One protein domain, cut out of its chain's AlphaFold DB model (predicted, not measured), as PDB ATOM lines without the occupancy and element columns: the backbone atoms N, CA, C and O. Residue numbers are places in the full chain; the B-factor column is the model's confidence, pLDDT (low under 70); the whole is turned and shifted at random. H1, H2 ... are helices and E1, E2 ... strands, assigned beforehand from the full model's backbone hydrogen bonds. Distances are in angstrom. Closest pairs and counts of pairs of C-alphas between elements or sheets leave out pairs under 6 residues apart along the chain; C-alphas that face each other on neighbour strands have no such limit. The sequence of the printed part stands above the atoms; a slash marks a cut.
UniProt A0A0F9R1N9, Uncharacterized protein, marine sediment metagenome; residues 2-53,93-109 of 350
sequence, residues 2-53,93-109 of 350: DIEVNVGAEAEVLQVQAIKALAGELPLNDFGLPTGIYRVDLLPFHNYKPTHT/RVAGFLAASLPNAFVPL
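This is residues 2 to 53 and 93 to 109 of the 350 residues of an uncharacterized protein of marine sediment metagenome (UniProt A0A0F9R1N9). A long helix, H1, runs along one side of a small body of loops, a two-strand sheet, E1 - E2, and the short helix H2, and residues 2 to 10, of which 6 to 10 belong to H1, stick out from that body as a free arm. Under half of the 69 printed residues are in the named H1, E1, H2, E2, in that order; the sheet is antiparallel, the class mostly helix. It is only just loose, close to compact: radius of gyration of the C-alphas 13.7 A, spans 51 by 24 by 23 A.

Start at H1, residues 6 to 24, with every O i to N i+4 pair within hydrogen-bond range. E1, residues 36 to 38, is near H1, with 5 C-alpha pairs within 10 A. Beside E1, find its antiparallel neighbour E2, residues 106 to 108, at 160 degrees; N 37 and O 107, 2.9 A apart, are within hydrogen-bond range. In H2, residues 99 to 104, 0 of 2 O i to N i+4 and 2 of 3 O i to N i+3 pairs are within range. H1 is apart from H2 and E2.

From C-alpha 6 at (122.454, 110.218, 145.299), H1 runs 28.2 A; E2 ends at C-alpha 108, (97.990, 123.541, 123.439).

Residues 54 to 92 are not printed; C-alphas 53 and 93 are 13.3 A apart. The link H1 to E1 is long. Residues 2 to 5 and 53 have pLDDT under 70.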
ATOM      1  N   ASP A   2     131.757 107.964 147.381       59.88
ATOM      2  CA  ASP A   2     130.419 107.390 147.101       59.88
ATOM      3  C   ASP A   2     129.275 108.412 147.247       59.88
ATOM      4  O   ASP A   2     128.119 108.040 147.412       59.88
ATOM      5  N   ILE A   3     129.584 109.715 147.227       63.38
ATOM      6  CA  ILE A   3     128.601 110.779 147.515       63.38
ATOM      7  C   ILE A   3     127.911 111.301 146.238       63.38
ATOM      8  O   ILE A   3     126.806 111.828 146.313       63.38
ATOM      9  N   GLU A   4     128.485 111.102 145.046       65.25
ATOM     10  CA  GLU A   4     127.926 111.664 143.802       65.25
ATOM     11  C   GLU A   4     126.705 110.905 143.247       65.25
ATOM     12  O   GLU A   4     125.972 111.447 142.427       65.25
ATOM     13  N   VAL A   5     126.420 109.685 143.720       67.62
ATOM     14  CA  VAL A   5     125.352 108.843 143.142       67.62
ATOM     15  C   VAL A   5     123.941 109.249 143.610       67.62
ATOM     16  O   VAL A   5     122.968 108.953 142.924       67.62
ATOM     17  N   ASN A   6     123.789 109.970 144.729       75.12
ATOM     18  CA  ASN A   6     122.454 110.218 145.299       75.12
ATOM     19  C   ASN A   6     121.743 111.480 144.765       75.12
ATOM     20  O   ASN A   6     120.518 111.558 144.793       75.12
ATOM     21  N   VAL A   7     122.485 112.462 144.234       82.50
ATOM     22  CA  VAL A   7     121.909 113.768 143.845       82.50
ATOM     23  C   VAL A   7     120.945 113.645 142.655       82.50
ATOM     24  O   VAL A   7     119.928 114.335 142.607       82.50
ATOM     25  N   GLY A   8     121.223 112.740 141.710       88.25
ATOM     26  CA  GLY A   8     120.351 112.516 140.551       88.25
ATOM     27  C   GLY A   8     118.991 111.917 140.927       88.25
ATOM     28  O   GLY A   8     117.962 112.360 140.423       88.25
ATOM     29  N   ALA A   9     118.974 110.969 141.867       88.56
ATOM     30  CA  ALA A   9     117.752 110.275 142.268       88.56
ATOM     31  C   ALA A   9     116.747 111.213 142.958       88.56
ATOM     32  O   ALA A   9     115.547 111.143 142.690       88.56
ATOM     33  N   GLU A  10     117.221 112.127 143.810       91.06
ATOM     34  CA  GLU A  10     116.357 113.112 144.473       91.06
ATOM     35  C   GLU A  10     115.729 114.093 143.471       91.06
ATOM     36  O   GLU A  10     114.536 114.396 143.562       91.06
ATOM     37  N   ALA A  11     116.499 114.536 142.471       92.25
ATOM     38  CA  ALA A  11     116.006 115.422 141.418       92.25
ATOM     39  C   ALA A  11     114.908 114.758 140.569       92.25
ATOM     40  O   ALA A  11     113.887 115.382 140.278       92.25
ATOM     41  N   GLU A  12     115.074 113.479 140.222       93.56
ATOM     42  CA  GLU A  12     114.074 112.704 139.480       93.56
ATOM     43  C   GLU A  12     112.775 112.515 140.281       93.56
ATOM     44  O   GLU A  12     111.676 112.632 139.734       93.56
ATOM     45  N   VAL A  13     112.874 112.262 141.591       94.00
ATOM     46  CA  VAL A  13     111.697 112.140 142.468       94.00
ATOM     47  C   VAL A  13     110.944 113.468 142.554       94.00
ATOM     48  O   VAL A  13     109.717 113.484 142.411       94.00
ATOM     49  N   LEU A  14     111.660 114.583 142.734       94.12
ATOM     50  CA  LEU A  14     111.067 115.924 142.750       94.12
ATOM     51  C   LEU A  14     110.397 116.265 141.418       94.12
ATOM     52  O   LEU A  14     109.286 116.794 141.416       94.12
ATOM     53  N   GLN A  15     111.026 115.909 140.296       95.56
ATOM     54  CA  GLN A  15     110.454 116.092 138.966       95.56
ATOM     55  C   GLN A  15     109.116 115.355 138.836       95.56
ATOM     56  O   GLN A  15     108.115 115.956 138.453       95.56
ATOM     57  N   VAL A  16     109.062 114.075 139.208       96.19
ATOM     58  CA  VAL A  16     107.830 113.276 139.121       96.19
ATOM     59  C   VAL A  16     106.728 113.845 140.016       96.19
ATOM     60  O   VAL A  16     105.572 113.903 139.597       96.19
ATOM     61  N   GLN A  17     107.060 114.289 141.230       95.62
ATOM     62  CA  GLN A  17     106.096 114.932 142.129       95.62
ATOM     63  C   GLN A  17     105.548 116.237 141.544       95.62
ATOM     64  O   GLN A  17     104.336 116.455 141.572       95.62
ATOM     65  N   ALA A  18     106.418 117.066 140.967       96.19
ATOM     66  CA  ALA A  18     106.032 118.317 140.330       96.19
ATOM     67  C   ALA A  18     105.082 118.082 139.147       96.19
ATOM     68  O   ALA A  18     104.044 118.733 139.053       96.19
ATOM     69  N   ILE A  19     105.387 117.107 138.281       97.06
ATOM     70  CA  ILE A  19     104.525 116.757 137.143       97.06
ATOM     71  C   ILE A  19     103.186 116.190 137.612       97.06
ATOM     72  O   ILE A  19     102.157 116.547 137.050       97.06
ATOM     73  N   LYS A  20     103.157 115.357 138.660       96.06
ATOM     74  CA  LYS A  20     101.895 114.864 139.239       96.06
ATOM     75  C   LYS A  20     101.007 116.003 139.732       96.06
ATOM     76  O   LYS A  20      99.817 116.005 139.434       96.06
ATOM     77  N   ALA A  21     101.585 116.953 140.466       95.38
ATOM     78  CA  ALA A  21     100.856 118.115 140.960       95.38
ATOM     79  C   ALA A  21     100.337 118.973 139.797       95.38
ATOM     80  O   ALA A  21      99.169 119.341 139.772       95.38
ATOM     81  N   LEU A  22     101.179 119.220 138.791       95.94
ATOM     82  CA  LEU A  22     100.824 120.028 137.630       95.94
ATOM     83  C   LEU A  22      99.773 119.351 136.734       95.94
ATOM     84  O   LEU A  22      98.890 120.022 136.213       95.94
ATOM     85  N   ALA A  23      99.825 118.023 136.595       95.75
ATOM     86  CA  ALA A  23      98.836 117.241 135.857       95.75
ATOM     87  C   ALA A  23      97.434 117.321 136.484       95.75
ATOM     88  O   ALA A  23      96.446 117.272 135.755       95.75
ATOM     89  N   GLY A  24      97.342 117.469 137.813       94.12
ATOM     90  CA  GLY A  24      96.075 117.684 138.520       94.12
ATOM     91  C   GLY A  24      95.444 119.055 138.261       94.12
ATOM     92  O   GLY A  24      94.231 119.194 138.372       94.12
ATOM     93  N   GLU A  25      96.252 120.039 137.859       95.38
ATOM     94  CA  GLU A  25      95.828 121.410 137.544       95.38
ATOM     95  C   GLU A  25      95.587 121.627 136.037       95.38
ATOM     96  O   GLU A  25      95.348 122.754 135.594       95.38
ATOM     97  N   LEU A  26      95.684 120.576 135.210       96.50
ATOM     98  CA  LEU A  26      95.487 120.709 133.768       96.50
ATOM     99  C   LEU A  26      94.021 121.042 133.439       96.50
ATOM    100  O   LEU A  26      93.121 120.304 133.848       96.50
ATOM    101  N   PRO A  27      93.757 122.090 132.638       95.19
ATOM    102  CA  PRO A  27      92.408 122.387 132.178       95.19
ATOM    103  C   PRO A  27      91.883 121.259 131.283       95.19
ATOM    104  O   PRO A  27      92.457 120.972 130.226       95.19
ATOM    105  N   LEU A  28      90.783 120.630 131.704       96.12
ATOM    106  CA  LEU A  28      90.105 119.555 130.978       96.12
ATOM    107  C   LEU A  28      88.908 120.095 130.181       96.12
ATOM    108  O   LEU A  28      88.211 120.999 130.637       96.12
ATOM    109  N   ASN A  29      88.652 119.514 129.011       95.62
ATOM    110  CA  ASN A  29      87.460 119.779 128.207       95.62
ATOM    111  C   ASN A  29      86.254 118.920 128.652       95.62
ATOM    112  O   ASN A  29      86.354 118.099 129.567       95.62
ATOM    113  N   ASP A  30      85.123 119.055 127.955       93.56
ATOM    114  CA  ASP A  30      83.878 118.319 128.240       93.56
ATOM    115  C   ASP A  30      84.014 116.788 128.144       93.56
ATOM    116  O   ASP A  30      83.240 116.048 128.757       93.56
ATOM    117  N   PHE A  31      85.023 116.297 127.418       87.56
ATOM    118  CA  PHE A  31      85.342 114.871 127.289       87.56
ATOM    119  C   PHE A  31      86.260 114.358 128.416       87.56
ATOM    120  O   PHE A  31      86.593 113.168 128.469       87.56
ATOM    121  N   GLY A  32      86.677 115.240 129.329       91.19
ATOM    122  CA  GLY A  32      87.655 114.941 130.371       91.19
ATOM    123  C   GLY A  32      89.061 114.706 129.815       91.19
ATOM    124  O   GLY A  32      89.823 113.937 130.401       91.19
ATOM    125  N   LEU A  33      89.379 115.311 128.667       95.00
ATOM    126  CA  LEU A  33      90.702 115.302 128.050       95.00
ATOM    127  C   LEU A  33      91.387 116.664 128.244       95.00
ATOM    128  O   LEU A  33      90.702 117.685 128.312       95.00
ATOM    129  N   PRO A  34      92.725 116.706 128.344       97.50
ATOM    130  CA  PRO A  34      93.448 117.952 128.568       97.50
ATOM    131  C   PRO A  34      93.371 118.880 127.349       97.50
ATOM    132  O   PRO A  34      93.517 118.446 126.210       97.50
ATOM    133  N   THR A  35      93.189 120.177 127.577       97.88
ATOM    134  CA  THR A  35      93.248 121.207 126.515       97.88
ATOM    135  C   THR A  35      94.681 121.544 126.085       97.88
ATOM    136  O   THR A  35      94.892 122.188 125.065       97.88
ATOM    137  N   GLY A  36      95.674 121.076 126.838       98.00
ATOM    138  CA  GLY A  36      97.097 121.164 126.532       98.00
ATOM    139  C   GLY A  36      97.917 120.414 127.576       98.00
ATOM    140  O   GLY A  36      97.367 119.895 128.547       98.00
ATOM    141  N   ILE A  37      99.228 120.340 127.387       98.12
ATOM    142  CA  ILE A  37     100.158 119.689 128.322       98.12
ATOM    143  C   ILE A  37     101.342 120.598 128.626       98.12
ATOM    144  O   ILE A  37     101.680 121.467 127.830       98.12
ATOM    145  N   TYR A  38     102.020 120.368 129.748       98.06
ATOM    146  CA  TYR A  38     103.289 121.035 130.029       98.06
ATOM    147  C   TYR A  38     104.467 120.164 129.596       98.06
ATOM    148  O   TYR A  38     104.591 119.014 130.029       98.06
ATOM    149  N   ARG A  39     105.347 120.722 128.765       97.19
ATOM    150  CA  ARG A  39     106.611 120.117 128.344       97.19
ATOM    151  C   ARG A  39     107.603 120.081 129.494       97.19
ATOM    152  O   ARG A  39     107.991 121.120 130.023       97.19
ATOM    153  N   VAL A  40     108.028 118.877 129.862       96.31
ATOM    154  CA  VAL A  40     108.887 118.658 131.032       96.31
ATOM    155  C   VAL A  40     110.264 119.295 130.849       96.31
ATOM    156  O   VAL A  40     110.812 119.843 131.798       96.31
ATOM    157  N   ASP A  41     110.799 119.296 129.632       96.62
ATOM    158  CA  ASP A  41     112.089 119.904 129.297       96.62
ATOM    159  C   ASP A  41     112.094 121.442 129.387       96.62
ATOM    160  O   ASP A  41     113.155 122.042 129.545       96.62
ATOM    161  N   LEU A  42     110.918 122.078 129.338       97.12
ATOM    162  CA  LEU A  42     110.760 123.536 129.403       97.12
ATOM    163  C   LEU A  42     110.374 124.050 130.799       97.12
ATOM    164  O   LEU A  42     110.266 125.262 131.003       97.12
ATOM    165  N   LEU A  43     110.164 123.160 131.775       97.06
ATOM    166  CA  LEU A  43     109.777 123.560 133.127       97.06
ATOM    167  C   LEU A  43     110.978 124.090 133.937       97.06
ATOM    168  O   LEU A  43     112.039 123.462 133.977       97.06
ATOM    169  N   PRO A  44     110.827 125.213 134.665       96.25
ATOM    170  CA  PRO A  44     111.917 125.823 135.424       96.25
ATOM    171  C   PRO A  44     112.109 125.147 136.790       96.25
ATOM    172  O   PRO A  44     111.847 125.737 137.841       96.25
ATOM    173  N   PHE A  45     112.606 123.906 136.791       95.38
ATOM    174  CA  PHE A  45     112.819 123.115 138.015       95.38
ATOM    175  C   PHE A  45     113.743 123.781 139.044       95.38
ATOM    176  O   PHE A  45     113.580 123.558 140.238       95.38
ATOM    177  N   HIS A  46     114.653 124.663 138.617       94.25
ATOM    178  CA  HIS A  46     115.525 125.429 139.517       94.25
ATOM    179  C   HIS A  46     114.757 126.353 140.482       94.25
ATOM    180  O   HIS A  46     115.270 126.685 141.546       94.25
ATOM    181  N   ASN A  47     113.525 126.742 140.132       92.75
ATOM    182  CA  ASN A  47     112.650 127.585 140.952       92.75
ATOM    183  C   ASN A  47     111.461 126.818 141.547       92.75
ATOM    184  O   ASN A  47     110.572 127.443 142.140       92.75
ATOM    185  N   TYR A  48     111.408 125.497 141.365       95.56
ATOM    186  CA  TYR A  48     110.330 124.669 141.886       95.56
ATOM    187  C   TYR A  48     110.393 124.630 143.413       95.56
ATOM    188  O   TYR A  48     111.417 124.291 144.006       95.56
ATOM    189  N   LYS A  49     109.281 124.989 144.057       94.56
ATOM    190  CA  LYS A  49     109.105 124.840 145.502       94.56
ATOM    191  C   LYS A  49     107.966 123.852 145.706       94.56
ATOM    192  O   LYS A  49     106.839 124.222 145.380       94.56
ATOM    193  N   PRO A  50     108.223 122.624 146.191       92.12
ATOM    194  CA  PRO A  50     107.155 121.666 146.412       92.12
ATOM    195  C   PRO A  50     106.134 122.295 147.352       92.12
ATOM    196  O   PRO A  50     106.470 122.740 148.453       92.12
ATOM    197  N   THR A  51     104.889 122.383 146.894       85.06
ATOM    198  CA  THR A  51     103.793 122.809 147.751       85.06
ATOM    199  C   THR A  51     103.648 121.714 148.793       85.06
ATOM    200  O   THR A  51     103.123 120.643 148.493       85.06
ATOM    201  N   HIS A  52     104.163 121.935 150.003       77.19
ATOM    202  CA  HIS A  52     103.786 121.092 151.127       77.19
ATOM    203  C   HIS A  52     102.268 121.189 151.196       77.19
ATOM    204  O   HIS A  52     101.731 122.271 151.438       77.19
ATOM    205  N   THR A  53     101.588 120.092 150.878       58.75
ATOM    206  CA  THR A  53     100.136 119.933 150.928       58.75
ATOM    207  C   THR A  53      99.679 119.991 152.384       58.75
ATOM    208  O   THR A  53      99.112 119.052 152.927       58.75
ATOM    209  N   ARG A  93     101.958 130.955 142.630       94.12
ATOM    210  CA  ARG A  93     102.508 129.663 142.218       94.12
ATOM    211  C   ARG A  93     101.399 128.665 141.933       94.12
ATOM    212  O   ARG A  93     100.458 128.550 142.708       94.12
ATOM    213  N   VAL A  94     101.559 127.909 140.855       94.00
ATOM    214  CA  VAL A  94     100.670 126.811 140.457       94.00
ATOM    215  C   VAL A  94     101.486 125.531 140.521       94.00
ATOM    216  O   VAL A  94     102.555 125.453 139.914       94.00
ATOM    217  N   ALA A  95     101.027 124.560 141.315       94.19
ATOM    218  CA  ALA A  95     101.746 123.306 141.559       94.19
ATOM    219  C   ALA A  95     103.242 123.512 141.900       94.19
ATOM    220  O   ALA A  95     104.099 122.785 141.417       94.19
ATOM    221  N   GLY A  96     103.575 124.548 142.681       94.56
ATOM    222  CA  GLY A  96     104.948 124.857 143.105       94.56
ATOM    223  C   GLY A  96     105.795 125.679 142.119       94.56
ATOM    224  O   GLY A  96     106.821 126.249 142.516       94.56
ATOM    225  N   PHE A  97     105.361 125.821 140.865       96.31
ATOM    226  CA  PHE A  97     106.015 126.648 139.846       96.31
ATOM    227  C   PHE A  97     105.505 128.086 139.863       96.31
ATOM    228  O   PHE A  97     104.346 128.333 140.178       96.31
ATOM    229  N   LEU A  98     106.348 129.048 139.478       95.81
ATOM    230  CA  LEU A  98     105.916 130.431 139.265       95.81
ATOM    231  C   LEU A  98     104.920 130.489 138.104       95.81
ATOM    232  O   LEU A  98     105.262 130.098 136.985       95.81
ATOM    233  N   ALA A  99     103.724 131.027 138.337       95.50
ATOM    234  CA  ALA A  99     102.676 131.059 137.317       95.50
ATOM    235  C   ALA A  99     103.112 131.793 136.039       95.50
ATOM    236  O   ALA A  99     102.787 131.359 134.942       95.50
ATOM    237  N   ALA A 100     103.932 132.842 136.167       95.94
ATOM    238  CA  ALA A 100     104.475 133.596 135.034       95.94
ATOM    239  C   ALA A 100     105.402 132.773 134.113       95.94
ATOM    240  O   ALA A 100     105.644 133.168 132.979       95.94
ATOM    241  N   SER A 101     105.931 131.643 134.591       96.31
ATOM    242  CA  SER A 101     106.860 130.797 133.829       96.31
ATOM    243  C   SER A 101     106.189 129.635 133.094       96.31
ATOM    244  O   SER A 101     106.736 129.132 132.116       96.31
ATOM    245  N   LEU A 102     104.996 129.230 133.536       96.62
ATOM    246  CA  LEU A 102     104.260 128.094 132.982       96.62
ATOM    247  C   LEU A 102     103.802 128.267 131.521       96.62
ATOM    248  O   LEU A 102     103.867 127.275 130.795       96.62
ATOM    249  N   PRO A 103     103.405 129.467 131.041       97.19
ATOM    250  CA  PRO A 103     102.981 129.646 129.652       97.19
ATOM    251  C   PRO A 103     104.033 129.217 128.624       97.19
ATOM    252  O   PRO A 103     103.676 128.702 127.575       97.19
ATOM    253  N   ASN A 104     105.324 129.358 128.942       96.75
ATOM    254  CA  ASN A 104     106.410 128.976 128.033       96.75
ATOM    255  C   ASN A 104     106.571 127.455 127.888       96.75
ATOM    256  O   ASN A 104     107.158 126.995 126.913       96.75
ATOM    257  N   ALA A 105     106.090 126.683 128.864       97.31
ATOM    258  CA  ALA A 105     106.138 125.225 128.845       97.31
ATOM    259  C   ALA A 105     104.817 124.601 128.371       97.31
ATOM    260  O   ALA A 105     104.770 123.395 128.139       97.31
ATOM    261  N   PHE A 106     103.740 125.382 128.264       97.94
ATOM    262  CA  PHE A 106     102.423 124.877 127.896       97.94
ATOM    263  C   PHE A 106     102.302 124.706 126.380       97.94
ATOM    264  O   PHE A 106     102.525 125.643 125.618       97.94
ATOM    265  N   VAL A 107     101.911 123.511 125.951       97.94
ATOM    266  CA  VAL A 107     101.649 123.167 124.554       97.94
ATOM    267  C   VAL A 107     100.153 122.900 124.400       97.94
ATOM    268  O   VAL A 107      99.659 121.928 124.987       97.94
ATOM    269  N   PRO A 108      99.416 123.740 123.652       98.19
ATOM    270  CA  PRO A 108      97.990 123.541 123.439       98.19
ATOM    271  C   PRO A 108      97.728 122.299 122.575       98.19
ATOM    272  O   PRO A 108      98.509 121.958 121.686       98.19
ATOM    273  N   LEU A 109      96.603 121.634 122.839       98.25
ATOM    274  CA  LEU A 109      96.069 120.552 122.015       98.25
ATOM    275  C   LEU A 109      94.841 121.056 121.252       98.25
ATOM    276  O   LEU A 109      93.934 121.657 121.829       98.25
TER     277      LEU A 109